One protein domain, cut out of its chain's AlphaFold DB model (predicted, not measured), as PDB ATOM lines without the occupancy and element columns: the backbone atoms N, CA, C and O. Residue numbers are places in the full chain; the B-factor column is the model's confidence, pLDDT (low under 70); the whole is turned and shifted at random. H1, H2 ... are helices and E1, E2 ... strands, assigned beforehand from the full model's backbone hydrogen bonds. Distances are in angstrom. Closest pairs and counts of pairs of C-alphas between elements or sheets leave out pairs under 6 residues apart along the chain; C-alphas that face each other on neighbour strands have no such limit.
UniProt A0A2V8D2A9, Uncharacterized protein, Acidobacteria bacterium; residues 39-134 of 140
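This is residues 39 to 134 of the 140 residues of an uncharacterized protein of Acidobacteria bacterium (UniProt A0A2V8D2A9). A twisted antiparallel sheet has three long strands, E3, E4 and E5, side by side, with the short strands E1 and E2 along its two edges near the end where E3 and E5 begin. The small helices H1 and H2 cover opposite faces of the sheet, while H3 packs on H2 beyond that same end; at the other end the E3-E4 hairpin reaches out. The printed part has 96 residues, with three named helices and five named strands in the order E1, H1, E2, H2, H3, E3, E4, E5. The sheet runs E1, E5, E4, E3, E2, and the class is mixed, helices and strands. The whole is compact, with a radius of gyration of the C-alphas of 13.8 A, yet elongated, spanning 42 by 25 by 19 A.

E1, residues 39 to 42, is an edge strand, antiparallel to E5, residues 125 to 133; N 40 and O 127 are 2.9 A apart, within hydrogen-bond range. E5 is the antiparallel neighbour of E4, residues 103 to 111, at 166 degrees, with N 128 and O 108 2.8 A apart. E4 and E3, residues 91 to 99, form a hairpin at 168 degrees, with N 96 and O 107 2.9 A apart. E4 and E5 form another hairpin, and E3, E4 and E5 make a meander, each strand the antiparallel neighbour of the one before. E2, residues 62 to 65, is the other edge strand, at 129 degrees to E3, with N 63 and O 93 2.9 A apart. H1, residues 46 to 51, is on the sheet at a height of 8.2 A, over E4 and along the strands, at 14 degrees to E4 on the local plane; its closest C-alphas to E4 are Leu 46 and Ser 111, 6.2 A apart. H2, residues 67 to 71, is on the opposite face, over E3 at a height of 8.4 A. H2 touches H3, residues 79 to 86, where the C-alphas of Ala 67 and Val 83 are the closest, at 6.1 A. H3 is not on the sheet and is apart from H1. In H1, H2 and H3 every O i to N i+4 pair is within hydrogen-bond range.

E1 begins at C-alpha 39, (17.663, 19.069, -27.666). H3 is 10.8 A from first to last C-alpha. E3 measures 26.1 A, E4 26.4 A and E5 25.8 A, and E5 ends at C-alpha 133, (32.573, 25.872, -19.490).

The two C-alphas farthest apart are those of Gly 87 and Ala 101, at 42.8 A. The printed part has no cut. The link from E4 to E5, residues 112 to 124, is long, and within it residues 113 to 114 pair antiparallel with residues 121 to 122. The mean pLDDT of the printed part is 92.9, and residues 54 to 57 are under 70.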
ATOM      1  N   VAL A  39      18.120  19.713 -26.434       97.19
ATOM      2  CA  VAL A  39      17.663  19.069 -27.666       97.19
ATOM      3  C   VAL A  39      16.618  19.949 -28.322       97.19
ATOM      4  O   VAL A  39      15.582  20.252 -27.730       97.19
ATOM      5  N   CYS A  40      16.904  20.369 -29.549       97.00
ATOM      6  CA  CYS A  40      16.029  21.230 -30.331       97.00
ATOM      7  C   CYS A  40      15.734  20.610 -31.689       97.00
ATOM      8  O   CYS A  40      16.450  19.727 -32.158       97.00
ATOM      9  N   THR A  41      14.655  21.053 -32.318       97.25
ATOM     10  CA  THR A  41      14.219  20.551 -33.619       97.25
ATOM     11  C   THR A  41      13.895  21.699 -34.558       97.25
ATOM     12  O   THR A  41      13.606  22.817 -34.125       97.25
ATOM     13  N   THR A  42      13.970  21.424 -35.852       96.00
ATOM     14  CA  THR A  42      13.537  22.331 -36.912       96.00
ATOM     15  C   THR A  42      13.024  21.528 -38.099       96.00
ATOM     16  O   THR A  42      13.470  20.403 -38.337       96.00
ATOM     17  N   SER A  43      12.089  22.104 -38.853       95.75
ATOM     18  CA  SER A  43      11.610  21.534 -40.113       95.75
ATOM     19  C   SER A  43      12.642  21.626 -41.240       95.75
ATOM     20  O   SER A  43      12.476  20.964 -42.261       95.75
ATOM     21  N   GLU A  44      13.696  22.428 -41.067       95.88
ATOM     22  CA  GLU A  44      14.755  22.592 -42.061       95.88
ATOM     23  C   GLU A  44      15.534  21.284 -42.305       95.88
ATOM     24  O   GLU A  44      15.805  20.521 -41.361       95.88
ATOM     25  N   PRO A  45      15.935  21.015 -43.563       96.12
ATOM     26  CA  PRO A  45      16.721  19.839 -43.902       96.12
ATOM     27  C   PRO A  45      18.135  19.927 -43.315       96.12
ATOM     28  O   PRO A  45      18.691  21.013 -43.118       96.12
ATOM     29  N   LEU A  46      18.735  18.759 -43.069       95.88
ATOM     30  CA  LEU A  46      20.030  18.626 -42.395       95.88
ATOM     31  C   LEU A  46      21.126  19.459 -43.063       95.88
ATOM     32  O   LEU A  46      21.927  20.079 -42.375       95.88
ATOM     33  N   GLU A  47      21.149  19.506 -44.391       94.50
ATOM     34  CA  GLU A  47      22.120  20.249 -45.189       94.50
ATOM     35  C   GLU A  47      22.071  21.749 -44.905       94.50
ATOM     36  O   GLU A  47      23.115  22.372 -44.723       94.50
ATOM     37  N   VAL A  48      20.866  22.317 -44.818       92.94
ATOM     38  CA  VAL A  48      20.662  23.742 -44.530       92.94
ATOM     39  C   VAL A  48      21.090  24.043 -43.100       92.94
ATOM     40  O   VAL A  48      21.842  24.986 -42.856       92.94
ATOM     41  N   VAL A  49      20.684  23.208 -42.142       92.69
ATOM     42  CA  VAL A  49      21.072  23.374 -40.733       92.69
ATOM     43  C   VAL A  49      22.587  23.222 -40.547       92.69
ATOM     44  O   VAL A  49      23.184  23.942 -39.748       92.69
ATOM     45  N   ASN A  50      23.219  22.307 -41.282       92.00
ATOM     46  CA  ASN A  50      24.655  22.047 -41.219       92.00
ATOM     47  C   ASN A  50      25.481  23.157 -41.891       92.00
ATOM     48  O   ASN A  50      26.534  23.536 -41.380       92.00
ATOM     49  N   ALA A  51      24.994  23.733 -42.992       88.88
ATOM     50  CA  ALA A  51      25.646  24.862 -43.658       88.88
ATOM     51  C   ALA A  51      25.612  26.161 -42.830       88.88
ATOM     52  O   ALA A  51      26.458  27.036 -43.017       88.88
ATOM     53  N   ASN A  52      24.664  26.271 -41.896       81.19
ATOM     54  CA  ASN A  52      24.471  27.435 -41.028       81.19
ATOM     55  C   ASN A  52      25.104  27.270 -39.633       81.19
ATOM     56  O   ASN A  52      24.705  27.948 -38.692       81.19
ATOM     57  N   SER A  53      26.085  26.373 -39.481       70.62
ATOM     58  CA  SER A  53      26.680  26.035 -38.177       70.62
ATOM     59  C   SER A  53      27.510  27.151 -37.523       70.62
ATOM     60  O   SER A  53      27.790  27.050 -36.334       70.62
ATOM     61  N   GLY A  54      27.863  28.209 -38.258       64.25
ATOM     62  CA  GLY A  54      28.581  29.378 -37.746       64.25
ATOM     63  C   GLY A  54      29.416  30.070 -38.835       64.25
ATOM     64  O   GLY A  54      29.654  29.480 -39.892       64.25
ATOM     65  N   PRO A  55      29.846  31.328 -38.639       52.00
ATOM     66  CA  PRO A  55      30.727  32.017 -39.579       52.00
ATOM     67  C   PRO A  55      32.144  31.426 -39.530       52.00
ATOM     68  O   PRO A  55      32.758  31.392 -38.470       52.00
ATOM     69  N   GLY A  56      32.681  31.007 -40.681       60.50
ATOM     70  CA  GLY A  56      34.067  30.526 -40.814       60.50
ATOM     71  C   GLY A  56      34.245  29.007 -40.733       60.50
ATOM     72  O   GLY A  56      35.255  28.498 -41.221       60.50
ATOM     73  N   ASP A  57      33.248  28.278 -40.232       66.25
ATOM     74  CA  ASP A  57      33.293  26.819 -40.166       66.25
ATOM     75  C   ASP A  57      32.813  26.185 -41.475       66.25
ATOM     76  O   ASP A  57      31.770  26.535 -42.036       66.25
ATOM     77  N   ARG A  58      33.581  25.212 -41.978       79.19
ATOM     78  CA  ARG A  58      33.115  24.356 -43.076       79.19
ATOM     79  C   ARG A  58      31.981  23.470 -42.544       79.19
ATOM     80  O   ARG A  58      32.082  23.004 -41.408       79.19
ATOM     81  N   PRO A  59      30.935  23.191 -43.344       85.19
ATOM     82  CA  PRO A  59      29.893  22.254 -42.938       85.19
ATOM     83  C   PRO A  59      30.518  20.918 -42.526       85.19
ATOM     84  O   PRO A  59      31.421  20.426 -43.210       85.19
ATOM     85  N   ALA A  60      30.042  20.336 -41.425       89.94
ATOM     86  CA  ALA A  60      30.522  19.032 -40.982       89.94
ATOM     87  C   ALA A  60      30.197  17.955 -42.026       89.94
ATOM     88  O   ALA A  60      29.222  18.080 -42.775       89.94
ATOM     89  N   ALA A  61      30.993  16.887 -42.065       94.75
ATOM     90  CA  ALA A  61      30.655  15.718 -42.868       94.75
ATOM     91  C   ALA A  61      29.288  15.160 -42.438       94.75
ATOM     92  O   ALA A  61      28.934  15.211 -41.258       94.75
ATOM     93  N   ILE A  62      28.518  14.675 -43.414       97.44
ATOM     94  CA  ILE A  62      27.239  14.013 -43.164       97.44
ATOM     95  C   ILE A  62      27.432  12.518 -43.385       97.44
ATOM     96  O   ILE A  62      27.587  12.077 -44.523       97.44
ATOM     97  N   ASP A  63      27.348  11.759 -42.303       98.19
ATOM     98  CA  ASP A  63      27.429  10.305 -42.314       98.19
ATOM     99  C   ASP A  63      26.033   9.685 -42.290       98.19
ATOM    100  O   ASP A  63      25.072  10.297 -41.829       98.19
ATOM    101  N   SER A  64      25.907   8.459 -42.794       98.31
ATOM    102  CA  SER A  64      24.679   7.661 -42.685       98.31
ATOM    103  C   SER A  64      24.935   6.469 -41.770       98.31
ATOM    104  O   SER A  64      25.666   5.555 -42.144       98.31
ATOM    105  N   LEU A  65      24.339   6.485 -40.580       98.38
ATOM    106  CA  LEU A  65      24.605   5.550 -39.487       98.38
ATOM    107  C   LEU A  65      23.362   4.724 -39.138       98.38
ATOM    108  O   LEU A  65      22.229   5.135 -39.398       98.38
ATOM    109  N   GLU A  66      23.562   3.570 -38.505       97.75
ATOM    110  CA  GLU A  66      22.461   2.852 -37.860       97.75
ATOM    111  C   GLU A  66      21.933   3.641 -36.656       97.75
ATOM    112  O   GLU A  66      22.648   4.433 -36.040       97.75
ATOM    113  N   ALA A  67      20.672   3.407 -36.281       96.38
ATOM    114  CA  ALA A  67      20.021   4.174 -35.219       96.38
ATOM    115  C   ALA A  67      20.775   4.115 -33.877       96.38
ATOM    116  O   ALA A  67      20.939   5.132 -33.209       96.38
ATOM    117  N   LEU A  68      21.280   2.949 -33.472       96.19
ATOM    118  CA  LEU A  68      22.000   2.848 -32.196       96.19
ATOM    119  C   LEU A  68      23.383   3.505 -32.230       96.19
ATOM    120  O   LEU A  68      23.836   3.981 -31.191       96.19
ATOM    121  N   ASP A  69      24.014   3.579 -33.401       96.81
ATOM    122  CA  ASP A  69      25.300   4.255 -33.568       96.81
ATOM    123  C   ASP A  69      25.110   5.776 -33.573       96.81
ATOM    124  O   ASP A  69      25.867   6.505 -32.940       96.81
ATOM    125  N   ALA A  70      24.043   6.258 -34.215       96.88
ATOM    126  CA  ALA A  70      23.712   7.678 -34.281       96.88
ATOM    127  C   ALA A  70      23.313   8.275 -32.918       96.88
ATOM    128  O   ALA A  70      23.678   9.407 -32.606       96.88
ATOM    129  N   PHE A  71      22.548   7.531 -32.108       95.94
ATOM    130  CA  PHE A  71      21.996   8.013 -30.834       95.94
ATOM    131  C   PHE A  71      22.771   7.525 -29.592       95.94
ATOM    132  O   PHE A  71      22.441   7.908 -28.464       95.94
ATOM    133  N   GLY A  72      23.785   6.673 -29.757       93.25
ATOM    134  CA  GLY A  72      24.670   6.215 -28.681       93.25
ATOM    135  C   GLY A  72      23.961   5.433 -27.567       93.25
ATOM    136  O   GLY A  72      23.026   4.680 -27.814       93.25
ATOM    137  N   ALA A  73      24.416   5.565 -26.318       92.00
ATOM    138  CA  ALA A  73      23.824   4.890 -25.148       92.00
ATOM    139  C   ALA A  73      23.551   5.830 -23.961       92.00
ATOM    140  O   ALA A  73      23.210   5.379 -22.872       92.00
ATOM    141  N   ALA A  74      23.725   7.136 -24.164       87.94
ATOM    142  CA  ALA A  74      23.684   8.132 -23.099       87.94
ATOM    143  C   ALA A  74      22.258   8.487 -22.640       87.94
ATOM    144  O   ALA A  74      22.056   8.837 -21.478       87.94
ATOM    145  N   GLY A  75      21.283   8.423 -23.551       92.19
ATOM    146  CA  GLY A  75      19.879   8.722 -23.275       92.19
ATOM    147  C   GLY A  75      19.131   7.575 -22.598       92.19
ATOM    148  O   GLY A  75      19.595   6.439 -22.550       92.19
ATOM    149  N   SER A  76      17.931   7.874 -22.100       95.06
ATOM    150  CA  SER A  76      17.068   6.907 -21.412       95.06
ATOM    151  C   SER A  76      15.957   6.307 -22.280       95.06
ATOM    152  O   SER A  76      15.011   5.718 -21.760       95.06
ATOM    153  N   TYR A  77      16.076   6.452 -23.600       95.94
ATOM    154  CA  TYR A  77      15.138   5.905 -24.575       95.94
ATOM    155  C   TYR A  77      15.150   4.374 -24.639       95.94
ATOM    156  O   TYR A  77      16.171   3.723 -24.409       95.94
ATOM    157  N   ASP A  78      14.010   3.794 -25.024       97.06
ATOM    158  CA  ASP A  78      13.928   2.372 -25.353       97.06
ATOM    159  C   ASP A  78      14.662   2.111 -26.678       97.06
ATOM    160  O   ASP A  78      14.213   2.481 -27.766       97.06
ATOM    161  N   ARG A  79      15.820   1.454 -26.571       96.19
ATOM    162  CA  ARG A  79      16.699   1.112 -27.698       96.19
ATOM    163  C   ARG A  79      16.008   0.204 -28.714       96.19
ATOM    164  O   ARG A  79      16.225   0.356 -29.913       96.19
ATOM    165  N   TRP A  80      15.162  -0.719 -28.259       96.56
ATOM    166  CA  TRP A  80      14.439  -1.636 -29.137       96.56
ATOM    167  C   TRP A  80      13.288  -0.944 -29.848       96.56
ATOM    168  O   TRP A  80      13.014  -1.266 -31.005       96.56
ATOM    169  N   ALA A  81      12.605  -0.019 -29.174       97.88
ATOM    170  CA  ALA A  81      11.604   0.824 -29.818       97.88
ATOM    171  C   ALA A  81      12.253   1.703 -30.895       97.88
ATOM    172  O   ALA A  81      11.745   1.760 -32.011       97.88
ATOM    173  N   LEU A  82      13.419   2.296 -30.609       98.06
ATOM    174  CA  LEU A  82      14.159   3.115 -31.571       98.06
ATOM    175  C   LEU A  82      14.584   2.312 -32.813       98.06
ATOM    176  O   LEU A  82      14.327   2.738 -33.935       98.06
ATOM    177  N   VAL A  83      15.187   1.132 -32.634       97.00
ATOM    178  CA  VAL A  83      15.590   0.269 -33.763       97.00
ATOM    179  C   VAL A  83      14.383  -0.148 -34.603       97.00
ATOM    180  O   VAL A  83      14.428  -0.061 -35.830       97.00
ATOM    181  N   ARG A  84      13.287  -0.563 -33.955       97.81
ATOM    182  CA  ARG A  84      12.046  -0.935 -34.651       97.81
ATOM    183  C   ARG A  84      11.443   0.238 -35.412       97.81
ATOM    184  O   ARG A  84      10.982   0.041 -36.530       97.81
ATOM    185  N   LEU A  85      11.482   1.435 -34.830       98.44
ATOM    186  CA  LEU A  85      10.983   2.648 -35.462       98.44
ATOM    187  C   LEU A  85      11.758   2.988 -36.739       98.44
ATOM    188  O   LEU A  85      11.146   3.370 -37.732       98.44
ATOM    189  N   TYR A  86      13.086   2.848 -36.725       98.06
ATOM    190  CA  TYR A  86      13.893   3.095 -37.920       98.06
ATOM    191  C   TYR A  86      13.741   1.992 -38.969       98.06
ATOM    192  O   TYR A  86      13.788   2.291 -40.160       98.06
ATOM    193  N   GLY A  87      13.520   0.736 -38.567       95.94
ATOM    194  CA  GLY A  87      13.151  -0.345 -39.489       95.94
ATOM    195  C   GLY A  87      14.142  -0.557 -40.644       95.94
ATOM    196  O   GLY A  87      13.727  -0.889 -41.749       95.94
ATOM    197  N   GLY A  88      15.437  -0.312 -40.409       93.31
ATOM    198  CA  GLY A  88      16.500  -0.353 -41.428       93.31
ATOM    199  C   GLY A  88      16.791   0.987 -42.120       93.31
ATOM    200  O   GLY A  88      17.745   1.090 -42.887       93.31
ATOM    201  N   THR A  89      16.014   2.034 -41.837       97.06
ATOM    202  CA  THR A  89      16.327   3.406 -42.256       97.06
ATOM    203  C   THR A  89      17.564   3.893 -41.510       97.06
ATOM    204  O   THR A  89      17.608   3.854 -40.282       97.06
ATOM    205  N   ARG A  90      18.555   4.400 -42.246       98.00
ATOM    206  CA  ARG A  90      19.752   5.000 -41.651       98.00
ATOM    207  C   ARG A  90      19.516   6.446 -41.247       98.00
ATOM    208  O   ARG A  90      18.832   7.197 -41.940       98.00
ATOM    209  N   VAL A  91      20.121   6.832 -40.133       98.56
ATOM    210  CA  VAL A  91      20.131   8.204 -39.632       98.56
ATOM    211  C   VAL A  91      21.249   8.957 -40.324       98.56
ATOM    212  O   VAL A  91      22.397   8.516 -40.317       98.56
ATOM    213  N   ARG A  92      20.937  10.116 -40.889       98.69
ATOM    214  CA  ARG A  92      21.947  11.044 -41.383       98.69
ATOM    215  C   ARG A  92      22.420  11.912 -40.231       98.69
ATOM    216  O   ARG A  92      21.592  12.546 -39.577       98.69
ATOM    217  N   VAL A  93      23.724  11.935 -39.984       98.25
ATOM    218  CA  VAL A  93      24.327  12.587 -38.821       98.25
ATOM    219  C   VAL A  93      25.408  13.557 -39.266       98.25
ATOM    220  O   VAL A  93      26.262  13.200 -40.067       98.25
ATOM    221  N   ALA A  94      25.384  14.773 -38.724       97.12
ATOM    222  CA  ALA A  94      26.476  15.732 -38.850       97.12
ATOM    223  C   ALA A  94      26.939  16.161 -37.458       97.12
ATOM    224  O   ALA A  94      26.136  16.663 -36.663       97.12
ATOM    225  N   HIS A  95      28.225  15.983 -37.165       94.88
ATOM    226  CA  HIS A  95      28.811  16.322 -35.872       94.88
ATOM    227  C   HIS A  95      29.835  17.444 -36.019       94.88
ATOM    228  O   HIS A  95      30.758  17.355 -36.825       94.88
ATOM    229  N   ALA A  96      29.679  18.496 -35.223       91.94
ATOM    230  CA  ALA A  96      30.612  19.611 -35.154       91.94
ATOM    231  C   ALA A  96      30.880  19.973 -33.697       91.94
ATOM    232  O   ALA A  96      30.063  19.709 -32.813       91.94
ATOM    233  N   TRP A  97      32.002  20.632 -33.461       90.38
ATOM    234  CA  TRP A  97      32.297  21.241 -32.179       90.38
ATOM    235  C   TRP A  97      32.970  22.589 -32.398       90.38
ATOM    236  O   TRP A  97      33.661  22.794 -33.394       90.38
ATOM    237  N   THR A  98      32.757  23.496 -31.456       87.25
ATOM    238  CA  THR A  98      33.428  24.788 -31.387       87.25
ATOM    239  C   THR A  98      34.011  24.957 -29.990       87.25
ATOM    240  O   THR A  98      33.473  24.460 -28.995       87.25
ATOM    241  N   ALA A  99      35.152  25.630 -29.915       88.00
ATOM    242  CA  ALA A  99      35.810  25.944 -28.658       88.00
ATOM    243  C   ALA A  99      36.228  27.415 -28.666       88.00
ATOM    244  O   ALA A  99      36.892  27.875 -29.594       88.00
ATOM    245  N   SER A 100      35.843  28.141 -27.623       85.56
ATOM    246  CA  SER A 100      36.334  29.474 -27.283       85.56
ATOM    247  C   SER A 100      37.115  29.416 -25.969       85.56
ATOM    248  O   SER A 100      37.200  28.372 -25.318       85.56
ATOM    249  N   ALA A 101      37.696  30.544 -25.561       85.81
ATOM    250  CA  ALA A 101      38.460  30.640 -24.317       85.81
ATOM    251  C   ALA A 101      37.659  30.199 -23.075       85.81
ATOM    252  O   ALA A 101      38.228  29.656 -22.138       85.81
ATOM    253  N   ASP A 102      36.343  30.392 -23.084       88.50
ATOM    254  CA  ASP A 102      35.443  30.204 -21.946       88.50
ATOM    255  C   ASP A 102      34.413  29.084 -22.141       88.50
ATOM    256  O   ASP A 102      33.773  28.651 -21.178       88.50
ATOM    257  N   ARG A 103      34.241  28.583 -23.370       89.12
ATOM    258  CA  ARG A 103      33.141  27.685 -23.714       89.12
ATOM    259  C   ARG A 103      33.566  26.612 -24.704       89.12
ATOM    260  O   ARG A 103      34.256  26.874 -25.682       89.12
ATOM    261  N   PHE A 104      33.078  25.403 -24.479       90.62
ATOM    262  CA  PHE A 104      33.086  24.337 -25.467       90.62
ATOM    263  C   PHE A 104      31.645  23.987 -25.826       90.62
ATOM    264  O   PHE A 104      30.800  23.818 -24.941       90.62
ATOM    265  N   GLU A 105      31.363  23.867 -27.116       91.88
ATOM    266  CA  GLU A 105      30.067  23.446 -27.627       91.88
ATOM    267  C   GLU A 105      30.253  22.274 -28.590       91.88
ATOM    268  O   GLU A 105      31.018  22.354 -29.543       91.88
ATOM    269  N   SER A 106      29.536  21.180 -28.353       92.25
ATOM    270  CA  SER A 106      29.429  20.066 -29.293       92.25
ATOM    271  C   SER A 106      27.998  19.980 -29.791       92.25
ATOM    272  O   SER A 106      27.050  20.024 -29.004       92.25
ATOM    273  N   ILE A 107      27.835  19.876 -31.104       94.31
ATOM    274  CA  ILE A 107      26.540  19.837 -31.767       94.31
ATOM    275  C   ILE A 107      26.475  18.590 -32.639       94.31
ATOM    276  O   ILE A 107      27.232  18.444 -33.599       94.31
ATOM    277  N   THR A 108      25.502  17.734 -32.348       96.44
ATOM    278  CA  THR A 108      25.127  16.607 -33.204       96.44
ATOM    279  C   THR A 108      23.787  16.906 -33.856       96.44
ATOM    280  O   THR A 108      22.809  17.198 -33.170       96.44
ATOM    281  N   ARG A 109      23.735  16.845 -35.183       97.25
ATOM    282  CA  ARG A 109      22.532  17.064 -35.990       97.25
ATOM    283  C   ARG A 109      22.107  15.736 -36.600       97.25
ATOM    284  O   ARG A 109      22.963  15.036 -37.130       97.25
ATOM    285  N   LEU A 110      20.823  15.399 -36.530       98.31
ATOM    286  CA  LEU A 110      20.293  14.100 -36.941       98.31
ATOM    287  C   LEU A 110      19.030  14.265 -37.793       98.31
ATOM    288  O   LEU A 110      18.153  15.061 -37.450       98.31
ATOM    289  N   SER A 111      18.917  13.498 -38.878       98.44
ATOM    290  CA  SER A 111      17.740  13.486 -39.755       98.44
ATOM    291  C   SER A 111      17.529  12.119 -40.436       98.44
ATOM    292  O   SER A 111      18.511  11.511 -40.862       98.44
ATOM    293  N   PRO A 112      16.284  11.625 -40.593       98.44
ATOM    294  CA  PRO A 112      15.090  12.069 -39.869       98.44
ATOM    295  C   PRO A 112      15.245  11.784 -38.368       98.44
ATOM    296  O   PRO A 112      16.130  11.022 -37.975       98.44
ATOM    297  N   TYR A 113      14.398  12.376 -37.526       98.31
ATOM    298  CA  TYR A 113      14.486  12.224 -36.068       98.31
ATOM    299  C   TYR A 113      13.196  11.657 -35.462       98.31
ATOM    300  O   TYR A 113      12.111  11.928 -35.972       98.31
ATOM    301  N   PRO A 114      13.264  10.874 -34.375       98.19
ATOM    302  CA  PRO A 114      12.078  10.328 -33.731       98.19
ATOM    303  C   PRO A 114      11.317  11.399 -32.940       98.19
ATOM    304  O   PRO A 114      11.904  12.322 -32.377       98.19
ATOM    305  N   ASN A 115       9.997  11.257 -32.834       97.38
ATOM    306  CA  ASN A 115       9.235  11.963 -31.805       97.38
ATOM    307  C   ASN A 115       9.528  11.390 -30.401       97.38
ATOM    308  O   ASN A 115      10.045  10.283 -30.257       97.38
ATOM    309  N   ALA A 116       9.155  12.125 -29.349       96.50
ATOM    310  CA  ALA A 116       9.453  11.742 -27.964       96.50
ATOM    311  C   ALA A 116       8.799  10.419 -27.518       96.50
ATOM    312  O   ALA A 116       9.294   9.763 -26.608       96.50
ATOM    313  N   SER A 117       7.707   9.994 -28.159       96.94
ATOM    314  CA  SER A 117       7.068   8.702 -27.882       96.94
ATOM    315  C   SER A 117       7.675   7.530 -28.661       96.94
ATOM    316  O   SER A 117       7.208   6.409 -28.498       96.94
ATOM    317  N   LEU A 118       8.679   7.767 -29.519       97.81
ATOM    318  CA  LEU A 118       9.301   6.761 -30.391       97.81
ATOM    319  C   LEU A 118       8.298   6.011 -31.287       97.81
ATOM    320  O   LEU A 118       8.448   4.822 -31.555       97.81
ATOM    321  N   THR A 119       7.270   6.708 -31.768       97.75
ATOM    322  CA  THR A 119       6.220   6.133 -32.628       97.75
ATOM    323  C   THR A 119       6.264   6.643 -34.060       97.75
ATOM    324  O   THR A 119       5.596   6.088 -34.930       97.75
ATOM    325  N   ARG A 120       7.030   7.706 -34.325       98.12
ATOM    326  CA  ARG A 120       7.112   8.332 -35.645       98.12
ATOM    327  C   ARG A 120       8.491   8.932 -35.888       98.12
ATOM    328  O   ARG A 120       9.034   9.595 -35.008       98.12
ATOM    329  N   LEU A 121       8.994   8.770 -37.110       98.50
ATOM    330  CA  LEU A 121      10.093   9.575 -37.637       98.50
ATOM    331  C   LEU A 121       9.540  10.866 -38.243       98.50
ATOM    332  O   LEU A 121       8.711  10.844 -39.155       98.50
ATOM    333  N   ASN A 122       9.989  11.994 -37.712       98.19
ATOM    334  CA  ASN A 122       9.688  13.315 -38.225       98.19
ATOM    335  C   ASN A 122      10.720  13.706 -39.296       98.19
ATOM    336  O   ASN A 122      11.920  13.458 -39.111       98.19
ATOM    337  N   PRO A 123      10.279  14.333 -40.402       96.94
ATOM    338  CA  PRO A 123      11.197  14.999 -41.314       96.94
ATOM    339  C   PRO A 123      11.825  16.223 -40.629       96.94
ATOM    340  O   PRO A 123      11.315  16.712 -39.621       96.94
ATOM    341  N   GLY A 124      12.910  16.738 -41.203       96.81
ATOM    342  CA  GLY A 124      13.669  17.851 -40.630       96.81
ATOM    343  C   GLY A 124      14.838  17.369 -39.780       96.81
ATOM    344  O   GLY A 124      15.328  16.250 -39.962       96.81
ATOM    345  N   THR A 125      15.304  18.219 -38.870       97.88
ATOM    346  CA  THR A 125      16.564  18.012 -38.150       97.88
ATOM    347  C   THR A 125      16.371  18.132 -36.647       97.88
ATOM    348  O   THR A 125      15.878  19.149 -36.157       97.88
ATOM    349  N   MET A 126      16.826  17.121 -35.909       98.06
ATOM    350  CA  MET A 126      17.050  17.212 -34.467       98.06
ATOM    351  C   MET A 126      18.491  17.624 -34.196       98.06
ATOM    352  O   MET A 126      19.415  17.177 -34.870       98.06
ATOM    353  N   ILE A 127      18.680  18.473 -33.197       96.94
ATOM    354  CA  ILE A 127      19.957  19.052 -32.809       96.94
ATOM    355  C   ILE A 127      20.150  18.748 -31.334       96.94
ATOM    356  O   ILE A 127      19.416  19.266 -30.496       96.94
ATOM    357  N   ILE A 128      21.137  17.917 -31.024       96.25
ATOM    358  CA  ILE A 128      21.610  17.689 -29.663       96.25
ATOM    359  C   ILE A 128      22.819  18.591 -29.465       96.25
ATOM    360  O   ILE A 128      23.862  18.390 -30.090       96.25
ATOM    361  N   ARG A 129      22.671  19.591 -28.601       94.94
ATOM    362  CA  ARG A 129      23.744  20.501 -28.212       94.94
ATOM    363  C   ARG A 129      24.203  20.154 -26.809       94.94
ATOM    364  O   ARG A 129      23.396  20.108 -25.885       94.94
ATOM    365  N   TRP A 130      25.503  19.984 -26.647       94.81
ATOM    366  CA  TRP A 130      26.170  19.981 -25.358       94.81
ATOM    367  C   TRP A 130      27.018  21.239 -25.226       94.81
ATOM    368  O   TRP A 130      27.718  21.623 -26.158       94.81
ATOM    369  N   THR A 131      26.953  21.897 -24.076       93.19
ATOM    370  CA  THR A 131      27.762  23.075 -23.761       93.19
ATOM    371  C   THR A 131      28.424  22.893 -22.411       93.19
ATOM    372  O   THR A 131      27.732  22.639 -21.430       93.19
ATOM    373  N   ALA A 132      29.731  23.106 -22.331       93.31
ATOM    374  CA  ALA A 132      30.464  23.156 -21.075       93.31
ATOM    375  C   ALA A 132      31.295  24.435 -20.977       93.31
ATOM    376  O   ALA A 132      31.704  25.003 -21.990       93.31
ATOM    377  N   ALA A 133      31.544  24.876 -19.744       87.75
ATOM    378  CA  ALA A 133      32.573  25.872 -19.490       87.75
ATOM    379  C   ALA A 133      33.935  25.264 -19.837       87.75
ATOM    380  O   ALA A 133      34.193  24.096 -19.520       87.75
ATOM    381  N   ASN A 134      34.794  26.044 -20.482       74.94
ATOM    382  CA  ASN A 134      36.161  25.627 -20.735       74.94
ATOM    383  C   ASN A 134      36.923  25.742 -19.409       74.94
ATOM    384  O   ASN A 134      37.297  26.830 -18.978       74.94
TER     385      ASN A 134